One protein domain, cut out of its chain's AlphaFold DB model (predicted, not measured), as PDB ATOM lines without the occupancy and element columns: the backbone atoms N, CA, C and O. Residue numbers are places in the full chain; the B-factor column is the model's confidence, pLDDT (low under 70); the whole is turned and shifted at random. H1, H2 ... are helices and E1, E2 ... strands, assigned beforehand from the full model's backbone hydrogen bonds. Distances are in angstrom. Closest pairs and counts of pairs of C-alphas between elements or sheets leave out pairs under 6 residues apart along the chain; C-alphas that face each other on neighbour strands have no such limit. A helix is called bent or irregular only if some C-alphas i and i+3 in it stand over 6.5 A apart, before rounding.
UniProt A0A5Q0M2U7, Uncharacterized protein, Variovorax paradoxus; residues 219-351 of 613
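Overview. This is residues 219 to 351 of the 613 residues of an uncharacterized protein of Variovorax paradoxus (UniProt A0A5Q0M2U7). Three helices, H1, H2 and H6, stand side by side as an up-and-down bundle with their centres in a triangle, and a pair of crossing helices, H3 and H4, packs on H2. A small two-stranded sheet, E1 and E2, lies near the last residues of H2, and the long loop of residues 294 to 311 reaches well away from the core. The 133 printed residues hold six named helices and two named strands, in the order H1 H2 E1 H3 H4 H5 E2 H6; the strands are antiparallel and the class is mostly helix. The whole is compact, with a radius of gyration of the C-alphas of 14.5 A and spans of 41 by 36 by 28 A.

Along the chain. H1, residues 219 to 233, begins at C-alpha 219 (140.350, 89.438, 188.467) and is 19.8 A long; it is only just irregular, with C-alphas 227 and 230 6.8 A apart. H2, residues 244 to 257, is 21.0 A long. E1, residues 265 to 268, leads directly into H3, residues 269 to 280, 16.2 A long. H4, residues 283 to 293, is 15.5 A long. H5 is residues 312 to 315 and E2 residues 325 to 328. H6, residues 331 to 347, is 24.5 A long, ends at C-alpha 347 (140.962, 93.172, 166.798), and is irregular, with C-alphas 332 and 335 7.0 A apart.

Arrangement. H1 and H2 form a helical hairpin and touch at Val 230 and Pro 244, their closest C-alphas, 5.4 A apart, at a shallow tilt of 23 degrees, opposite ways. H6 touches H2 at a shallow tilt of 19 degrees, opposite ways, closest at Gln 255 and Ala 331, 6.8 A between C-alphas. H2 is the hub, touching four helices. H3 touches it at a steep tilt of 52 degrees, with the C-alphas of Leu 250 and Leu 276 closest, 6.3 A apart. H2 touches H4 with its residues 246 to 250 alone, the two helices about perpendicular at 79 degrees; the closest C-alphas, of Ile 247 in H2 and Leu 289 in H4, are 7.7 A apart. H5 touches H6, closest at Glu 315 and Ala 337, 4.3 A between C-alphas. Across E1 and E2, N 265 and O 328 are 2.9 A apart, within hydrogen-bond range. Every O i to N i+4 pair is within range in H3 and H4, against 8 of 11 in H1, 8 of 10 in H2 and 11 of 13 in H6; H5 is too short for one.

Size, cuts and confidence. The C-alphas of Phe 281 and Gly 306 are farthest apart, at 44.4 A. The printed part has no cut. The link from H4 to H5 is long. Residues 235 to 240 and 308 to 309 have pLDDT under 70.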
ATOM      1  N   PRO A 219     141.044  90.705 188.695       91.38
ATOM      2  CA  PRO A 219     140.350  89.438 188.467       91.38
ATOM      3  C   PRO A 219     139.269  89.469 187.378       91.38
ATOM      4  O   PRO A 219     139.078  88.476 186.683       91.38
ATOM      5  N   VAL A 220     138.579  90.603 187.193       93.19
ATOM      6  CA  VAL A 220     137.570  90.746 186.130       93.19
ATOM      7  C   VAL A 220     138.246  90.783 184.759       93.19
ATOM      8  O   VAL A 220     137.774  90.147 183.823       93.19
ATOM      9  N   VAL A 221     139.382  91.476 184.636       94.50
ATOM     10  CA  VAL A 221     140.169  91.507 183.390       94.50
ATOM     11  C   VAL A 221     140.733  90.138 183.052       94.50
ATOM     12  O   VAL A 221     140.676  89.730 181.896       94.50
ATOM     13  N   GLU A 222     141.262  89.421 184.038       94.50
ATOM     14  CA  GLU A 222     141.781  88.067 183.836       94.50
ATOM     15  C   GLU A 222     140.695  87.120 183.327       94.50
ATOM     16  O   GLU A 222     140.928  86.387 182.366       94.50
ATOM     17  N   ALA A 223     139.505  87.166 183.934       94.50
ATOM     18  CA  ALA A 223     138.364  86.362 183.517       94.50
ATOM     19  C   ALA A 223     137.886  86.745 182.106       94.50
ATOM     20  O   ALA A 223     137.740  85.881 181.247       94.50
ATOM     21  N   LEU A 224     137.761  88.044 181.813       94.69
ATOM     22  CA  LEU A 224     137.429  88.531 180.471       94.69
ATOM     23  C   LEU A 224     138.431  88.064 179.414       94.69
ATOM     24  O   LEU A 224     138.045  87.623 178.331       94.69
ATOM     25  N   LEU A 225     139.727  88.177 179.693       94.56
ATOM     26  CA  LEU A 225     140.744  87.746 178.746       94.56
ATOM     27  C   LEU A 225     140.667  86.236 178.520       94.56
ATOM     28  O   LEU A 225     140.673  85.806 177.371       94.56
ATOM     29  N   ARG A 226     140.540  85.451 179.592       95.06
ATOM     30  CA  ARG A 226     140.512  83.986 179.558       95.06
ATOM     31  C   ARG A 226     139.272  83.412 178.889       95.06
ATOM     32  O   ARG A 226     139.402  82.517 178.061       95.06
ATOM     33  N   ASP A 227     138.101  83.931 179.226       94.56
ATOM     34  CA  ASP A 227     136.830  83.299 178.868       94.56
ATOM     35  C   ASP A 227     136.210  83.938 177.620       94.56
ATOM     36  O   ASP A 227     135.445  83.298 176.892       94.56
ATOM     37  N   VAL A 228     136.563  85.199 177.339       94.44
ATOM     38  CA  VAL A 228     135.971  85.975 176.245       94.44
ATOM     39  C   VAL A 228     136.972  86.244 175.128       94.44
ATOM     40  O   VAL A 228     136.716  85.880 173.983       94.44
ATOM     41  N   VAL A 229     138.106  86.880 175.422       92.50
ATOM     42  CA  VAL A 229     138.997  87.415 174.377       92.50
ATOM     43  C   VAL A 229     139.886  86.333 173.749       92.50
ATOM     44  O   VAL A 229     139.932  86.215 172.524       92.50
ATOM     45  N   VAL A 230     140.579  85.533 174.563       90.31
ATOM     46  CA  VAL A 230     141.493  84.468 174.108       90.31
ATOM     47  C   VAL A 230     140.768  83.406 173.266       90.31
ATOM     48  O   VAL A 230     141.229  83.144 172.157       90.31
ATOM     49  N   PRO A 231     139.584  82.887 173.656       90.94
ATOM     50  CA  PRO A 231     138.881  81.871 172.864       90.94
ATOM     51  C   PRO A 231     138.398  82.355 171.488       90.94
ATOM     52  O   PRO A 231     138.169  81.546 170.586       90.94
ATOM     53  N   VAL A 232     138.203  83.668 171.321       88.62
ATOM     54  CA  VAL A 232     137.921  84.291 170.014       88.62
ATOM     55  C   VAL A 232     139.209  84.416 169.200       88.62
ATOM     56  O   VAL A 232     139.208  84.259 167.982       88.62
ATOM     57  N   ALA A 233     140.331  84.681 169.864       82.81
ATOM     58  CA  ALA A 233     141.619  84.858 169.218       82.81
ATOM     59  C   ALA A 233     142.307  83.546 168.791       82.81
ATOM     60  O   ALA A 233     143.055  83.584 167.821       82.81
ATOM     61  N   ASP A 234     142.053  82.412 169.451       70.94
ATOM     62  CA  ASP A 234     142.727  81.122 169.190       70.94
ATOM     63  C   ASP A 234     142.360  80.452 167.848       70.94
ATOM     64  O   ASP A 234     142.991  79.483 167.431       70.94
ATOM     65  N   GLN A 235     141.366  80.963 167.122       61.38
ATOM     66  CA  GLN A 235     140.833  80.343 165.899       61.38
ATOM     67  C   GLN A 235     141.621  80.699 164.620       61.38
ATOM     68  O   GLN A 235     141.051  80.733 163.530       61.38
ATOM     69  N   LEU A 236     142.924  80.993 164.718       53.38
ATOM     70  CA  LEU A 236     143.673  81.630 163.627       53.38
ATOM     71  C   LEU A 236     144.835  80.800 163.066       53.38
ATOM     72  O   LEU A 236     145.737  80.415 163.812       53.38
ATOM     73  N   PRO A 237     144.917  80.656 161.734       42.78
ATOM     74  CA  PRO A 237     146.149  80.291 161.048       42.78
ATOM     75  C   PRO A 237     147.070  81.516 160.862       42.78
ATOM     76  O   PRO A 237     146.624  82.570 160.413       42.78
ATOM     77  N   GLY A 238     148.368  81.370 161.157       53.94
ATOM     78  CA  GLY A 238     149.410  82.343 160.773       53.94
ATOM     79  C   GLY A 238     149.594  83.569 161.682       53.94
ATOM     80  O   GLY A 238     149.907  84.649 161.186       53.94
ATOM     81  N   GLY A 239     149.393  83.425 162.995       53.31
ATOM     82  CA  GLY A 239     149.617  84.495 163.977       53.31
ATOM     83  C   GLY A 239     151.096  84.850 164.230       53.31
ATOM     84  O   GLY A 239     151.994  84.183 163.707       53.31
ATOM     85  N   PRO A 240     151.367  85.900 165.036       60.62
ATOM     86  CA  PRO A 240     152.707  86.174 165.557       60.62
ATOM     87  C   PRO A 240     153.266  84.948 166.298       60.62
ATOM     88  O   PRO A 240     152.527  84.041 166.663       60.62
ATOM     89  N   VAL A 241     154.578  84.931 166.552       70.38
ATOM     90  CA  VAL A 241     155.265  83.833 167.267       70.38
ATOM     91  C   VAL A 241     154.595  83.489 168.610       70.38
ATOM     92  O   VAL A 241     154.649  82.345 169.050       70.38
ATOM     93  N   TRP A 242     153.937  84.459 169.252       81.25
ATOM     94  CA  TRP A 242     153.194  84.261 170.494       81.25
ATOM     95  C   TRP A 242     151.721  83.899 170.249       81.25
ATOM     96  O   TRP A 242     151.074  84.384 169.318       81.25
ATOM     97  N   ARG A 243     151.168  83.072 171.138       84.31
ATOM     98  CA  ARG A 243     149.773  82.617 171.103       84.31
ATOM     99  C   ARG A 243     148.874  83.513 171.965       84.31
ATOM    100  O   ARG A 243     149.366  84.096 172.933       84.31
ATOM    101  N   PRO A 244     147.565  83.626 171.685       83.06
ATOM    102  CA  PRO A 244     146.670  84.451 172.495       83.06
ATOM    103  C   PRO A 244     146.676  84.107 173.993       83.06
ATOM    104  O   PRO A 244     146.633  85.024 174.811       83.06
ATOM    105  N   ASP A 245     146.830  82.836 174.380       85.75
ATOM    106  CA  ASP A 245     146.968  82.427 175.787       85.75
ATOM    107  C   ASP A 245     148.210  83.025 176.481       85.75
ATOM    108  O   ASP A 245     148.192  83.259 177.692       85.75
ATOM    109  N   HIS A 246     149.265  83.371 175.731       92.69
ATOM    110  CA  HIS A 246     150.461  84.031 176.274       92.69
ATOM    111  C   HIS A 246     150.168  85.440 176.809       92.69
ATOM    112  O   HIS A 246     150.881  85.918 177.692       92.69
ATOM    113  N   ILE A 247     149.103  86.097 176.334       93.75
ATOM    114  CA  ILE A 247     148.678  87.420 176.820       93.75
ATOM    115  C   ILE A 247     148.319  87.362 178.310       93.75
ATOM    116  O   ILE A 247     148.690  88.261 179.063       93.75
ATOM    117  N   LEU A 248     147.649  86.294 178.760       94.56
ATOM    118  CA  LEU A 248     147.337  86.105 180.180       94.56
ATOM    119  C   LEU A 248     148.611  85.959 181.012       94.56
ATOM    120  O   LEU A 248     148.725  86.568 182.073       94.56
ATOM    121  N   ALA A 249     149.590  85.200 180.513       96.00
ATOM    122  CA  ALA A 249     150.866  85.035 181.198       96.00
ATOM    123  C   ALA A 249     151.606  86.373 181.348       96.00
ATOM    124  O   ALA A 249     152.156  86.642 182.417       96.00
ATOM    125  N   LEU A 250     151.581  87.235 180.323       97.19
ATOM    126  CA  LEU A 250     152.141  88.582 180.430       97.19
ATOM    127  C   LEU A 250     151.399  89.423 181.471       97.19
ATOM    128  O   LEU A 250     152.066  90.037 182.297       97.19
ATOM    129  N   LEU A 251     150.060  89.434 181.475       96.75
ATOM    130  CA  LEU A 251     149.294  90.167 182.490       96.75
ATOM    131  C   LEU A 251     149.716  89.749 183.904       96.75
ATOM    132  O   LEU A 251     150.040  90.615 184.711       96.75
ATOM    133  N   MET A 252     149.808  88.442 184.160       95.81
ATOM    134  CA  MET A 252     150.243  87.906 185.453       95.81
ATOM    135  C   MET A 252     151.671  88.342 185.811       95.81
ATOM    136  O   MET A 252     151.927  88.730 186.944       95.81
ATOM    137  N   VAL A 253     152.613  88.335 184.855       97.62
ATOM    138  CA  VAL A 253     153.977  88.864 185.085       97.62
ATOM    139  C   VAL A 253     153.937  90.341 185.462       97.62
ATOM    140  O   VAL A 253     154.587  90.734 186.426       97.62
ATOM    141  N   LEU A 254     153.180  91.157 184.729       97.50
ATOM    142  CA  LEU A 254     153.100  92.591 184.994       97.50
ATOM    143  C   LEU A 254     152.420  92.891 186.333       97.50
ATOM    144  O   LEU A 254     152.852  93.806 187.026       97.50
ATOM    145  N   GLN A 255     151.400  92.121 186.715       94.94
ATOM    146  CA  GLN A 255     150.731  92.236 188.012       94.94
ATOM    147  C   GLN A 255     151.674  91.896 189.168       94.94
ATOM    148  O   GLN A 255     151.764  92.676 190.111       94.94
ATOM    149  N   ASP A 256     152.425  90.797 189.067       95.31
ATOM    150  CA  ASP A 256     153.399  90.404 190.095       95.31
ATOM    151  C   ASP A 256     154.504  91.454 190.284       95.31
ATOM    152  O   ASP A 256     155.089  91.566 191.359       95.31
ATOM    153  N   MET A 257     154.823  92.204 189.224       96.75
ATOM    154  CA  MET A 257     155.818  93.279 189.246       96.75
ATOM    155  C   MET A 257     155.219  94.650 189.605       96.75
ATOM    156  O   MET A 257     155.952  95.581 189.941       96.75
ATOM    157  N   ALA A 258     153.897  94.814 189.543       93.69
ATOM    158  CA  ALA A 258     153.203  96.029 189.952       93.69
ATOM    159  C   ALA A 258     153.021  96.032 191.481       93.69
ATOM    160  O   ALA A 258     151.944  95.758 192.001       93.69
ATOM    161  N   GLU A 259     154.095  96.358 192.202       78.19
ATOM    162  CA  GLU A 259     154.197  96.250 193.666       78.19
ATOM    163  C   GLU A 259     153.163  97.078 194.452       78.19
ATOM    164  O   GLU A 259     152.908  96.796 195.623       78.19
ATOM    165  N   HIS A 260     152.572  98.117 193.848       91.12
ATOM    166  CA  HIS A 260     151.724  99.069 194.563       91.12
ATOM    167  C   HIS A 260     150.473  99.476 193.762       91.12
ATOM    168  O   HIS A 260     150.561  99.770 192.564       91.12
ATOM    169  N   PRO A 261     149.301  99.621 194.411       91.62
ATOM    170  CA  PRO A 261     148.066  99.984 193.717       91.62
ATOM    171  C   PRO A 261     148.114 101.364 193.055       91.62
ATOM    172  O   PRO A 261     147.505 101.561 192.006       91.62
ATOM    173  N   CYS A 262     148.857 102.301 193.651       95.50
ATOM    174  CA  CYS A 262     148.913 103.707 193.229       95.50
ATOM    175  C   CYS A 262     150.273 104.177 192.697       95.50
ATOM    176  O   CYS A 262     150.375 105.325 192.271       95.50
ATOM    177  N   LYS A 263     151.312 103.329 192.711       95.56
ATOM    178  CA  LYS A 263     152.660 103.693 192.239       95.56
ATOM    179  C   LYS A 263     153.019 102.815 191.048       95.56
ATOM    180  O   LYS A 263     152.796 101.614 191.088       95.56
ATOM    181  N   GLY A 264     153.502 103.434 189.978       95.31
ATOM    182  CA  GLY A 264     153.990 102.709 188.810       95.31
ATOM    183  C   GLY A 264     155.407 102.205 189.053       95.31
ATOM    184  O   GLY A 264     156.197 102.894 189.701       95.31
ATOM    185  N   THR A 265     155.729 101.039 188.507       96.56
ATOM    186  CA  THR A 265     157.005 100.353 188.736       96.56
ATOM    187  C   THR A 265     157.920 100.519 187.531       96.56
ATOM    188  O   THR A 265     157.504 100.299 186.395       96.56
ATOM    189  N   VAL A 266     159.184 100.881 187.760       96.44
ATOM    190  CA  VAL A 266     160.228 100.830 186.727       96.44
ATOM    191  C   VAL A 266     160.966  99.505 186.844       96.44
ATOM    192  O   VAL A 266     161.481  99.185 187.911       96.44
ATOM    193  N   VAL A 267     161.046  98.758 185.747       97.56
ATOM    194  CA  VAL A 267     161.628  97.409 185.702       97.56
ATOM    195  C   VAL A 267     162.633  97.291 184.559       97.56
ATOM    196  O   VAL A 267     162.583  98.053 183.589       97.56
ATOM    197  N   GLN A 268     163.552  96.328 184.647       98.25
ATOM    198  CA  GLN A 268     164.411  95.990 183.510       98.25
ATOM    199  C   GLN A 268     163.618  95.160 182.498       98.25
ATOM    200  O   GLN A 268     162.929  94.209 182.863       98.25
ATOM    201  N   ARG A 269     163.745  95.479 181.208       98.00
ATOM    202  CA  ARG A 269     163.123  94.727 180.109       98.00
ATOM    203  C   ARG A 269     163.509  93.250 180.169       98.00
ATOM    204  O   ARG A 269     162.630  92.396 180.109       98.00
ATOM    205  N   SER A 270     164.797  92.970 180.360       98.06
ATOM    206  CA  SER A 270     165.321  91.604 180.446       98.06
ATOM    207  C   SER A 270     164.717  90.805 181.600       98.06
ATOM    208  O   SER A 270     164.601  89.589 181.502       98.06
ATOM    209  N   GLU A 271     164.302  91.465 182.683       98.12
ATOM    210  CA  GLU A 271     163.640  90.810 183.807       98.12
ATOM    211  C   GLU A 271     162.208  90.398 183.452       98.12
ATOM    212  O   GLU A 271     161.817  89.261 183.717       98.12
ATOM    213  N   VAL A 272     161.443  91.287 182.806       98.12
ATOM    214  CA  VAL A 272     160.088  90.973 182.320       98.12
ATOM    215  C   VAL A 272     160.148  89.825 181.311       98.12
ATOM    216  O   VAL A 272     159.410  88.849 181.440       98.12
ATOM    217  N   GLU A 273     161.065  89.914 180.344       98.12
ATOM    218  CA  GLU A 273     161.289  88.887 179.323       98.12
ATOM    219  C   GLU A 273     161.701  87.551 179.947       98.12
ATOM    220  O   GLU A 273     161.144  86.521 179.581       98.12
ATOM    221  N   ALA A 274     162.613  87.545 180.925       98.25
ATOM    222  CA  ALA A 274     163.049  86.320 181.595       98.25
ATOM    223  C   ALA A 274     161.923  85.661 182.407       98.25
ATOM    224  O   ALA A 274     161.728  84.448 182.307       98.25
ATOM    225  N   ARG A 275     161.153  86.439 183.183       98.31
ATOM    226  CA  ARG A 275     160.009  85.922 183.957       98.31
ATOM    227  C   ARG A 275     158.918  85.372 183.041       98.31
ATOM    228  O   ARG A 275     158.350  84.318 183.325       98.31
ATOM    229  N   LEU A 276     158.643  86.060 181.936       97.75
ATOM    230  CA  LEU A 276     157.678  85.599 180.949       97.75
ATOM    231  C   LEU A 276     158.181  84.349 180.216       97.75
ATOM    232  O   LEU A 276     157.444  83.375 180.126       97.75
ATOM    233  N   ALA A 277     159.438  84.322 179.771       97.25
ATOM    234  CA  ALA A 277     160.040  83.160 179.117       97.25
ATOM    235  C   ALA A 277     160.003  81.917 180.014       97.25
ATOM    236  O   ALA A 277     159.698  80.828 179.535       97.25
ATOM    237  N   ALA A 278     160.242  82.079 181.320       97.38
ATOM    238  CA  ALA A 278     160.124  80.996 182.294       97.38
ATOM    239  C   ALA A 278     158.688  80.453 182.417       97.38
ATOM    240  O   ALA A 278     158.509  79.263 182.656       97.38
ATOM    241  N   ARG A 279     157.668  81.303 182.233       96.12
ATOM    242  CA  ARG A 279     156.250  80.899 182.241       96.12
ATOM    243  C   ARG A 279     155.803  80.262 180.931       96.12
ATOM    244  O   ARG A 279     154.995  79.341 180.952       96.12
ATOM    245  N   LEU A 280     156.299  80.768 179.805       93.75
ATOM    246  CA  LEU A 280     155.916  80.301 178.473       93.75
ATOM    247  C   LEU A 280     156.721  79.081 178.008       93.75
ATOM    248  O   LEU A 280     156.285  78.390 177.093       93.75
ATOM    249  N   PHE A 281     157.892  78.842 178.607       94.12
ATOM    250  CA  PHE A 281     158.937  77.954 178.083       94.12
ATOM    251  C   PHE A 281     159.372  78.319 176.651       94.12
ATOM    252  O   PHE A 281     159.842  77.471 175.896       94.12
ATOM    253  N   ASP A 282     159.239  79.598 176.288       92.94
ATOM    254  CA  ASP A 282     159.583  80.145 174.978       92.94
ATOM    255  C   ASP A 282     160.113  81.576 175.135       92.94
ATOM    256  O   ASP A 282     159.379  82.525 175.426       92.94
ATOM    257  N   ARG A 283     161.428  81.727 174.955       94.38
ATOM    258  CA  ARG A 283     162.107  83.019 175.069       94.38
ATOM    259  C   ARG A 283     161.758  83.961 173.922       94.38
ATOM    260  O   ARG A 283     161.609  85.158 174.153       94.38
ATOM    261  N   HIS A 284     161.617  83.444 172.706       93.12
ATOM    262  CA  HIS A 284     161.360  84.286 171.545       93.12
ATOM    263  C   HIS A 284     159.931  84.838 171.576       93.12
ATOM    264  O   HIS A 284     159.726  86.031 171.341       93.12
ATOM    265  N   ALA A 285     158.951  84.007 171.954       92.62
ATOM    266  CA  ALA A 285     157.584  84.462 172.193       92.62
ATOM    267  C   ALA A 285     157.531  85.533 173.293       92.62
ATOM    268  O   ALA A 285     156.851  86.545 173.122       92.62
ATOM    269  N   ALA A 286     158.285  85.354 174.386       95.25
ATOM    270  CA  ALA A 286     158.350  86.329 175.471       95.25
ATOM    271  C   ALA A 286     158.896  87.696 175.014       95.25
ATOM    272  O   ALA A 286     158.247  88.717 175.243       95.25
ATOM    273  N   GLU A 287     160.040  87.715 174.323       95.00
ATOM    274  CA  GLU A 287     160.649  88.935 173.768       95.00
ATOM    275  C   GLU A 287     159.689  89.647 172.796       95.00
ATOM    276  O   GLU A 287     159.449  90.854 172.905       95.00
ATOM    277  N   MET A 288     159.061  88.893 171.888       93.56
ATOM    278  CA  MET A 288     158.095  89.438 170.931       93.56
ATOM    279  C   MET A 288     156.844  90.001 171.608       93.56
ATOM    280  O   MET A 288     156.342  91.048 171.191       93.56
ATOM    281  N   LEU A 289     156.325  89.336 172.640       93.31
ATOM    282  CA  LEU A 289     155.129  89.782 173.351       93.31
ATOM    283  C   LEU A 289     155.408  91.060 174.153       93.31
ATOM    284  O   LEU A 289     154.648  92.023 174.038       93.31
ATOM    285  N   VAL A 290     156.533  91.116 174.880       96.12
ATOM    286  CA  VAL A 290     156.986  92.326 175.591       96.12
ATOM    287  C   VAL A 290     157.176  93.482 174.614       96.12
ATOM    288  O   VAL A 290     156.671  94.578 174.863       96.12
ATOM    289  N   HIS A 291     157.832  93.248 173.474       94.31
ATOM    290  CA  HIS A 291     157.977  94.258 172.426       94.31
ATOM    291  C   HIS A 291     156.615  94.742 171.905       94.31
ATOM    292  O   HIS A 291     156.387  95.943 171.800       94.31
ATOM    293  N   THR A 292     155.692  93.824 171.605       92.62
ATOM    294  CA  THR A 292     154.380  94.149 171.019       92.62
ATOM    295  C   THR A 292     153.488  94.937 171.981       92.62
ATOM    296  O   THR A 292     152.759  95.840 171.562       92.62
ATOM    297  N   PHE A 293     153.530  94.620 173.276       94.44
ATOM    298  CA  PHE A 293     152.747  95.321 174.296       94.44
ATOM    299  C   PHE A 293     153.380  96.639 174.754       94.44
ATOM    300  O   PHE A 293     152.653  97.508 175.227       94.44
ATOM    301  N   SER A 294     154.693  96.813 174.584       95.12
ATOM    302  CA  SER A 294     155.387  98.054 174.942       95.12
ATOM    303  C   SER A 294     154.998  99.212 174.019       95.12
ATOM    304  O   SER A 294     155.052  99.093 172.796       95.12
ATOM    305  N   LEU A 295     154.663 100.362 174.604       94.06
ATOM    306  CA  LEU A 295     154.496 101.623 173.882       94.06
ATOM    307  C   LEU A 295     155.761 102.477 173.987       94.06
ATOM    308  O   LEU A 295     156.217 102.778 175.091       94.06
ATOM    309  N   ASP A 296     156.289 102.922 172.847       91.56
ATOM    310  CA  ASP A 296     157.345 103.935 172.802       91.56
ATOM    311  C   ASP A 296     156.723 105.335 172.857       91.56
ATOM    312  O   ASP A 296     155.976 105.729 171.962       91.56
ATOM    313  N   ARG A 297     157.033 106.088 173.921       86.69
ATOM    314  CA  ARG A 297     156.588 107.482 174.129       86.69
ATOM    315  C   ARG A 297     155.080 107.685 173.875       86.69
ATOM    316  O   ARG A 297     154.717 108.492 173.010       86.69
ATOM    317  N   PRO A 298     154.201 107.011 174.640       90.94
ATOM    318  CA  PRO A 298     152.760 107.167 174.486       90.94
ATOM    319  C   PRO A 298     152.339 108.629 174.664       90.94
ATOM    320  O   PRO A 298     152.970 109.391 175.402       90.94
ATOM    321  N   CYS A 299     151.237 109.016 174.022       89.19
ATOM    322  CA  CYS A 299     150.674 110.370 174.104       89.19
ATOM    323  C   CYS A 299     151.589 111.462 173.517       89.19
ATOM    324  O   CYS A 299     151.450 112.642 173.847       89.19
ATOM    325  N   ARG A 300     152.520 111.120 172.613       88.56
ATOM    326  CA  ARG A 300     153.463 112.086 172.010       88.56
ATOM    327  C   ARG A 300     152.769 113.280 171.343       88.56
ATOM    328  O   ARG A 300     153.289 114.399 171.392       88.56
ATOM    329  N   ASN A 301     151.608 113.045 170.741       85.88
ATOM    330  CA  ASN A 301     150.821 114.064 170.050       85.88
ATOM    331  C   ASN A 301     149.687 114.631 170.912       85.88
ATOM    332  O   ASN A 301     149.013 115.562 170.486       85.88
ATOM    333  N   TYR A 302     149.517 114.146 172.143       88.56
ATOM    334  CA  TYR A 302     148.507 114.658 173.054       88.56
ATOM    335  C   TYR A 302     148.913 116.041 173.579       88.56
ATOM    336  O   TYR A 302     150.052 116.281 173.995       88.56
ATOM    337  N   TYR A 303     147.982 116.988 173.535       85.06
ATOM    338  CA  TYR A 303     148.193 118.318 174.113       85.06
ATOM    339  C   TYR A 303     146.938 118.904 174.744       85.06
ATOM    340  O   TYR A 303     147.057 119.646 175.709       85.06
ATOM    341  N   SER A 304     145.742 118.568 174.267       84.31
ATOM    342  CA  SER A 304     144.492 119.083 174.823       84.31
ATOM    343  C   SER A 304     143.483 117.951 175.019       84.31
ATOM    344  O   SER A 304     143.485 117.016 174.216       84.31
ATOM    345  N   PRO A 305     142.591 118.040 176.024       78.94
ATOM    346  CA  PRO A 305     141.515 117.073 176.228       78.94
ATOM    347  C   PRO A 305     140.635 116.813 175.001       78.94
ATOM    348  O   PRO A 305     140.167 115.694 174.828       78.94
ATOM    349  N   GLY A 306     140.481 117.796 174.106       75.25
ATOM    350  CA  GLY A 306     139.757 117.631 172.838       75.25
ATOM    351  C   GLY A 306     140.500 116.830 171.758       75.25
ATOM    352  O   GLY A 306     139.989 116.697 170.657       75.25
ATOM    353  N   HIS A 307     141.708 116.319 172.024       74.31
ATOM    354  CA  HIS A 307     142.483 115.475 171.098       74.31
ATOM    355  C   HIS A 307     142.510 114.032 171.602       74.31
ATOM    356  O   HIS A 307     143.564 113.467 171.891       74.31
ATOM    357  N   GLY A 308     141.321 113.442 171.750       66.75
ATOM    358  CA  GLY A 308     141.169 112.072 172.239       66.75
ATOM    359  C   GLY A 308     141.918 111.042 171.389       66.75
ATOM    360  O   GLY A 308     142.388 110.053 171.945       66.75
ATOM    361  N   SER A 309     142.090 111.289 170.078       67.38
ATOM    362  CA  SER A 309     142.804 110.412 169.123       67.38
ATOM    363  C   SER A 309     144.214 110.049 169.573       67.38
ATOM    364  O   SER A 309     144.672 108.939 169.323       67.38
ATOM    365  N   ASP A 310     144.868 110.962 170.288       75.81
ATOM    366  CA  ASP A 310     146.252 110.829 170.731       75.81
ATOM    367  C   ASP A 310     146.369 110.387 172.203       75.81
ATOM    368  O   ASP A 310     147.459 110.388 172.775       75.81
ATOM    369  N   ALA A 311     145.259 110.012 172.851       75.75
ATOM    370  CA  ALA A 311     145.209 109.611 174.258       75.75
ATOM    371  C   ALA A 311     145.575 108.126 174.475       75.75
ATOM    372  O   ALA A 311     144.820 107.362 175.079       75.75
ATOM    373  N   GLU A 312     146.764 107.715 174.028       82.44
ATOM    374  CA  GLU A 312     147.283 106.337 174.155       82.44
ATOM    375  C   GLU A 312     147.489 105.870 175.606       82.44
ATOM    376  O   GLU A 312     147.751 104.696 175.845       82.44
ATOM    377  N   ALA A 313     147.329 106.756 176.594       78.62
ATOM    378  CA  ALA A 313     147.358 106.410 178.016       78.62
ATOM    379  C   ALA A 313     146.376 105.291 178.381       78.62
ATOM    380  O   ALA A 313     146.629 104.529 179.308       78.62
ATOM    381  N   LEU A 314     145.280 105.170 177.627       82.56
ATOM    382  CA  LEU A 314     144.288 104.105 177.772       82.56
ATOM    383  C   LEU A 314     144.838 102.711 177.449       82.56
ATOM    384  O   LEU A 314     144.158 101.738 177.727       82.56
ATOM    385  N   GLU A 315     146.026 102.618 176.849       89.38
ATOM    386  CA  GLU A 315     146.687 101.368 176.454       89.38
ATOM    387  C   GLU A 315     148.089 101.218 177.034       89.38
ATOM    388  O   GLU A 315     148.812 100.284 176.686       89.38
ATOM    389  N   ALA A 316     148.498 102.149 177.894       92.69
ATOM    390  CA  ALA A 316     149.843 102.229 178.445       92.69
ATOM    391  C   ALA A 316     150.077 101.190 179.557       92.69
ATOM    392  O   ALA A 316     150.494 101.531 180.659       92.69
ATOM    393  N   ALA A 317     149.798  99.918 179.263       94.44
ATOM    394  CA  ALA A 317     150.025  98.785 180.156       94.44
ATOM    395  C   ALA A 317     151.517  98.485 180.354       94.44
ATOM    396  O   ALA A 317     151.913  97.927 181.374       94.44
ATOM    397  N   LEU A 318     152.337  98.863 179.371       96.38
ATOM    398  CA  LEU A 318     153.787  98.760 179.409       96.38
ATOM    399  C   LEU A 318     154.376  99.893 178.568       96.38
ATOM    400  O   LEU A 318     154.046 100.038 177.392       96.38
ATOM    401  N   VAL A 319     155.226 100.722 179.166       96.69
ATOM    402  CA  VAL A 319     155.806 101.899 178.505       96.69
ATOM    403  C   VAL A 319     157.314 101.762 178.440       96.69
ATOM    404  O   VAL A 319     157.967 101.509 179.449       96.69
ATOM    405  N   GLN A 320     157.883 101.963 177.259       95.56
ATOM    406  CA  GLN A 320     159.324 101.969 177.083       95.56
ATOM    407  C   GLN A 320     159.909 103.307 177.549       95.56
ATOM    408  O   GLN A 320     159.547 104.368 177.038       95.56
ATOM    409  N   LEU A 321     160.814 103.259 178.533       93.81
ATOM    410  CA  LEU A 321     161.543 104.444 179.000       93.81
ATOM    411  C   LEU A 321     162.814 104.662 178.179       93.81
ATOM    412  O   LEU A 321     163.125 105.789 177.795       93.81
ATOM    413  N   ASP A 322     163.537 103.573 177.922       90.69
ATOM    414  CA  ASP A 322     164.729 103.507 177.080       90.69
ATOM    415  C   ASP A 322     164.925 102.077 176.534       90.69
ATOM    416  O   ASP A 322     164.002 101.264 176.544       90.69
ATOM    417  N   GLY A 323     166.106 101.760 175.996       88.56
ATOM    418  CA  GLY A 323     166.391 100.443 175.418       88.56
ATOM    419  C   GLY A 323     166.359  99.275 176.414       88.56
ATOM    420  O   GLY A 323     166.155  98.143 175.983       88.56
ATOM    421  N   SER A 324     166.537  99.519 177.717       95.31
ATOM    422  CA  SER A 324     166.626  98.463 178.734       95.31
ATOM    423  C   SER A 324     165.587  98.570 179.844       95.31
ATOM    424  O   SER A 324     165.393  97.594 180.561       95.31
ATOM    425  N   ARG A 325     164.904  99.706 180.005       96.88
ATOM    426  CA  ARG A 325     163.933  99.931 181.083       96.88
ATOM    427  C   ARG A 325     162.516 100.110 180.566       96.88
ATOM    428  O   ARG A 325     162.261 100.827 179.595       96.88
ATOM    429  N   LEU A 326     161.590  99.504 181.296       97.50
ATOM    430  CA  LEU A 326     160.154  99.598 181.079       97.50
ATOM    431  C   LEU A 326     159.490 100.202 182.313       97.50
ATOM    432  O   LEU A 326     159.999 100.095 183.428       97.50
ATOM    433  N   TRP A 327     158.338 100.822 182.108       97.19
ATOM    434  CA  TRP A 327     157.465 101.293 183.168       97.19
ATOM    435  C   TRP A 327     156.119 100.584 183.096       97.19
ATOM    436  O   TRP A 327     155.505 100.504 182.028       97.19
ATOM    437  N   ILE A 328     155.677 100.087 184.244       97.50
ATOM    438  CA  ILE A 328     154.384  99.449 184.460       97.50
ATOM    439  C   ILE A 328     153.501 100.461 185.202       97.50
ATOM    440  O   ILE A 328     153.951 101.031 186.204       97.50
ATOM    441  N   PRO A 329     152.265 100.729 184.743       95.75
ATOM    442  CA  PRO A 329     151.366 101.631 185.447       95.75
ATOM    443  C   PRO A 329     150.990 101.089 186.832       95.75
ATOM    444  O   PRO A 329     151.099  99.887 187.076       95.75
ATOM    445  N   PRO A 330     150.499 101.956 187.737       95.56
ATOM    446  CA  PRO A 330     149.931 101.516 189.004       95.56
ATOM    447  C   PRO A 330     148.915 100.385 188.831       95.56
ATOM    448  O   PRO A 330     148.137 100.389 187.870       95.56
ATOM    449  N   ALA A 331     148.874  99.458 189.791       94.06
ATOM    450  CA  ALA A 331     148.045  98.258 189.686       94.06
ATOM    451  C   ALA A 331     146.545  98.579 189.477       94.06
ATOM    452  O   ALA A 331     145.862  97.844 188.761       94.06
ATOM    453  N   ALA A 332     146.059  99.706 190.019       94.00
ATOM    454  CA  ALA A 332     144.686 100.191 189.838       94.00
ATOM    455  C   ALA A 332     144.327 100.537 188.375       94.00
ATOM    456  O   ALA A 332     143.162 100.456 187.990       94.00
ATOM    457  N   PHE A 333     145.312 100.897 187.545       94.56
ATOM    458  CA  PHE A 333     145.108 101.276 186.137       94.56
ATOM    459  C   PHE A 333     145.575 100.198 185.150       94.56
ATOM    460  O   PHE A 333     145.136 100.190 183.998       94.56
ATOM    461  N   LEU A 334     146.442  99.277 185.593       95.50
ATOM    462  CA  LEU A 334     147.033  98.234 184.751       95.50
ATOM    463  C   LEU A 334     145.974  97.385 184.044       95.50
ATOM    464  O   LEU A 334     146.079  97.182 182.839       95.50
ATOM    465  N   GLY A 335     144.942  96.927 184.759       93.69
ATOM    466  CA  GLY A 335     143.915  96.051 184.187       93.69
ATOM    467  C   GLY A 335     143.198  96.679 182.988       93.69
ATOM    468  O   GLY A 335     143.112  96.067 181.923       93.69
ATOM    469  N   ALA A 336     142.746  97.929 183.133       92.75
ATOM    470  CA  ALA A 336     142.061  98.651 182.061       92.75
ATOM    471  C   ALA A 336     142.992  98.876 180.865       92.75
ATOM    472  O   ALA A 336     142.616  98.592 179.728       92.75
ATOM    473  N   ALA A 337     144.215  99.345 181.133       94.56
ATOM    474  CA  ALA A 337     145.200  99.616 180.095       94.56
ATOM    475  C   ALA A 337     145.583  98.348 179.319       94.56
ATOM    476  O   ALA A 337     145.691  98.363 178.092       94.56
ATOM    477  N   PHE A 338     145.750  97.237 180.036       95.50
ATOM    478  CA  PHE A 338     146.128  95.956 179.460       95.50
ATOM    479  C   PHE A 338     145.005  95.367 178.607       95.50
ATOM    480  O   PHE A 338     145.263  94.950 177.478       95.50
ATOM    481  N   TYR A 339     143.760  95.388 179.100       94.19
ATOM    482  CA  TYR A 339     142.600  94.932 178.333       94.19
ATOM    483  C   TYR A 339     142.467  95.698 177.014       94.19
ATOM    484  O   TYR A 339     142.346  95.075 175.962       94.19
ATOM    485  N   GLN A 340     142.549  97.033 177.047       91.75
ATOM    486  CA  GLN A 340     142.428  97.843 175.833       91.75
ATOM    487  C   GLN A 340     143.549  97.549 174.837       91.75
ATOM    488  O   GLN A 340     143.283  97.347 173.650       91.75
ATOM    489  N   ARG A 341     144.794  97.434 175.321       93.00
ATOM    490  CA  ARG A 341     145.937  97.080 174.474       93.00
ATOM    491  C   ARG A 341     145.760  95.707 173.829       93.00
ATOM    492  O   ARG A 341     145.923  95.582 172.615       93.00
ATOM    493  N   ALA A 342     145.400  94.693 174.615       92.62
ATOM    494  CA  ALA A 342     145.161  93.339 174.122       92.62
ATOM    495  C   ALA A 342     144.020  93.314 173.095       92.62
ATOM    496  O   ALA A 342     144.178  92.764 172.007       92.62
ATOM    497  N   PHE A 343     142.901  93.971 173.408       90.12
ATOM    498  CA  PHE A 343     141.747  94.059 172.524       90.12
ATOM    499  C   PHE A 343     142.111  94.707 171.187       90.12
ATOM    500  O   PHE A 343     141.809  94.141 170.141       90.12
ATOM    501  N   ARG A 344     142.815  95.850 171.192       88.12
ATOM    502  CA  ARG A 344     143.248  96.529 169.960       88.12
ATOM    503  C   ARG A 344     144.162  95.644 169.117       88.12
ATOM    504  O   ARG A 344     143.954  95.537 167.910       88.12
ATOM    505  N   LEU A 345     145.168  95.021 169.736       88.56
ATOM    506  CA  LEU A 345     146.126  94.161 169.036       88.56
ATOM    507  C   LEU A 345     145.437  92.964 168.372       88.56
ATOM    508  O   LEU A 345     145.752  92.633 167.231       88.56
ATOM    509  N   LEU A 346     144.476  92.345 169.061       87.69
ATOM    510  CA  LEU A 346     143.751  91.176 168.562       87.69
ATOM    511  C   LEU A 346     142.641  91.533 167.562       87.69
ATOM    512  O   LEU A 346     142.399  90.768 166.629       87.69
ATOM    513  N   ALA A 347     141.992  92.688 167.718       86.44
ATOM    514  CA  ALA A 347     140.962  93.172 166.798       86.44
ATOM    515  C   ALA A 347     141.539  93.696 165.473       86.44
ATOM    516  O   ALA A 347     140.818  93.775 164.475       86.44
ATOM    517  N   ASN A 348     142.820  94.082 165.448       84.12
ATOM    518  CA  ASN A 348     143.443  94.692 164.280       84.12
ATOM    519  C   ASN A 348     143.308  93.799 163.031       84.12
ATOM    520  O   ASN A 348     143.688  92.628 163.037       84.12
ATOM    521  N   GLY A 349     142.749  94.360 161.955       76.56
ATOM    522  CA  GLY A 349     142.506  93.652 160.696       76.56
ATOM    523  C   GLY A 349     141.307  92.692 160.688       76.56
ATOM    524  O   GLY A 349     141.127  91.984 159.700       76.56
ATOM    525  N   ARG A 350     140.468  92.656 161.739       80.38
ATOM    526  CA  ARG A 350     139.331  91.721 161.848       80.38
ATOM    527  C   ARG A 350     137.992  92.438 161.953       80.38
ATOM    528  O   ARG A 350     137.680  93.067 162.959       80.38
ATOM    529  N   SER A 351     137.141  92.270 160.946       80.00
ATOM    530  CA  SER A 351     135.809  92.886 160.917       80.00
ATOM    531  C   SER A 351     134.803  92.254 161.892       80.00
ATOM    532  O   SER A 351     133.923  92.958 162.381       80.00
TER     533      SER A 351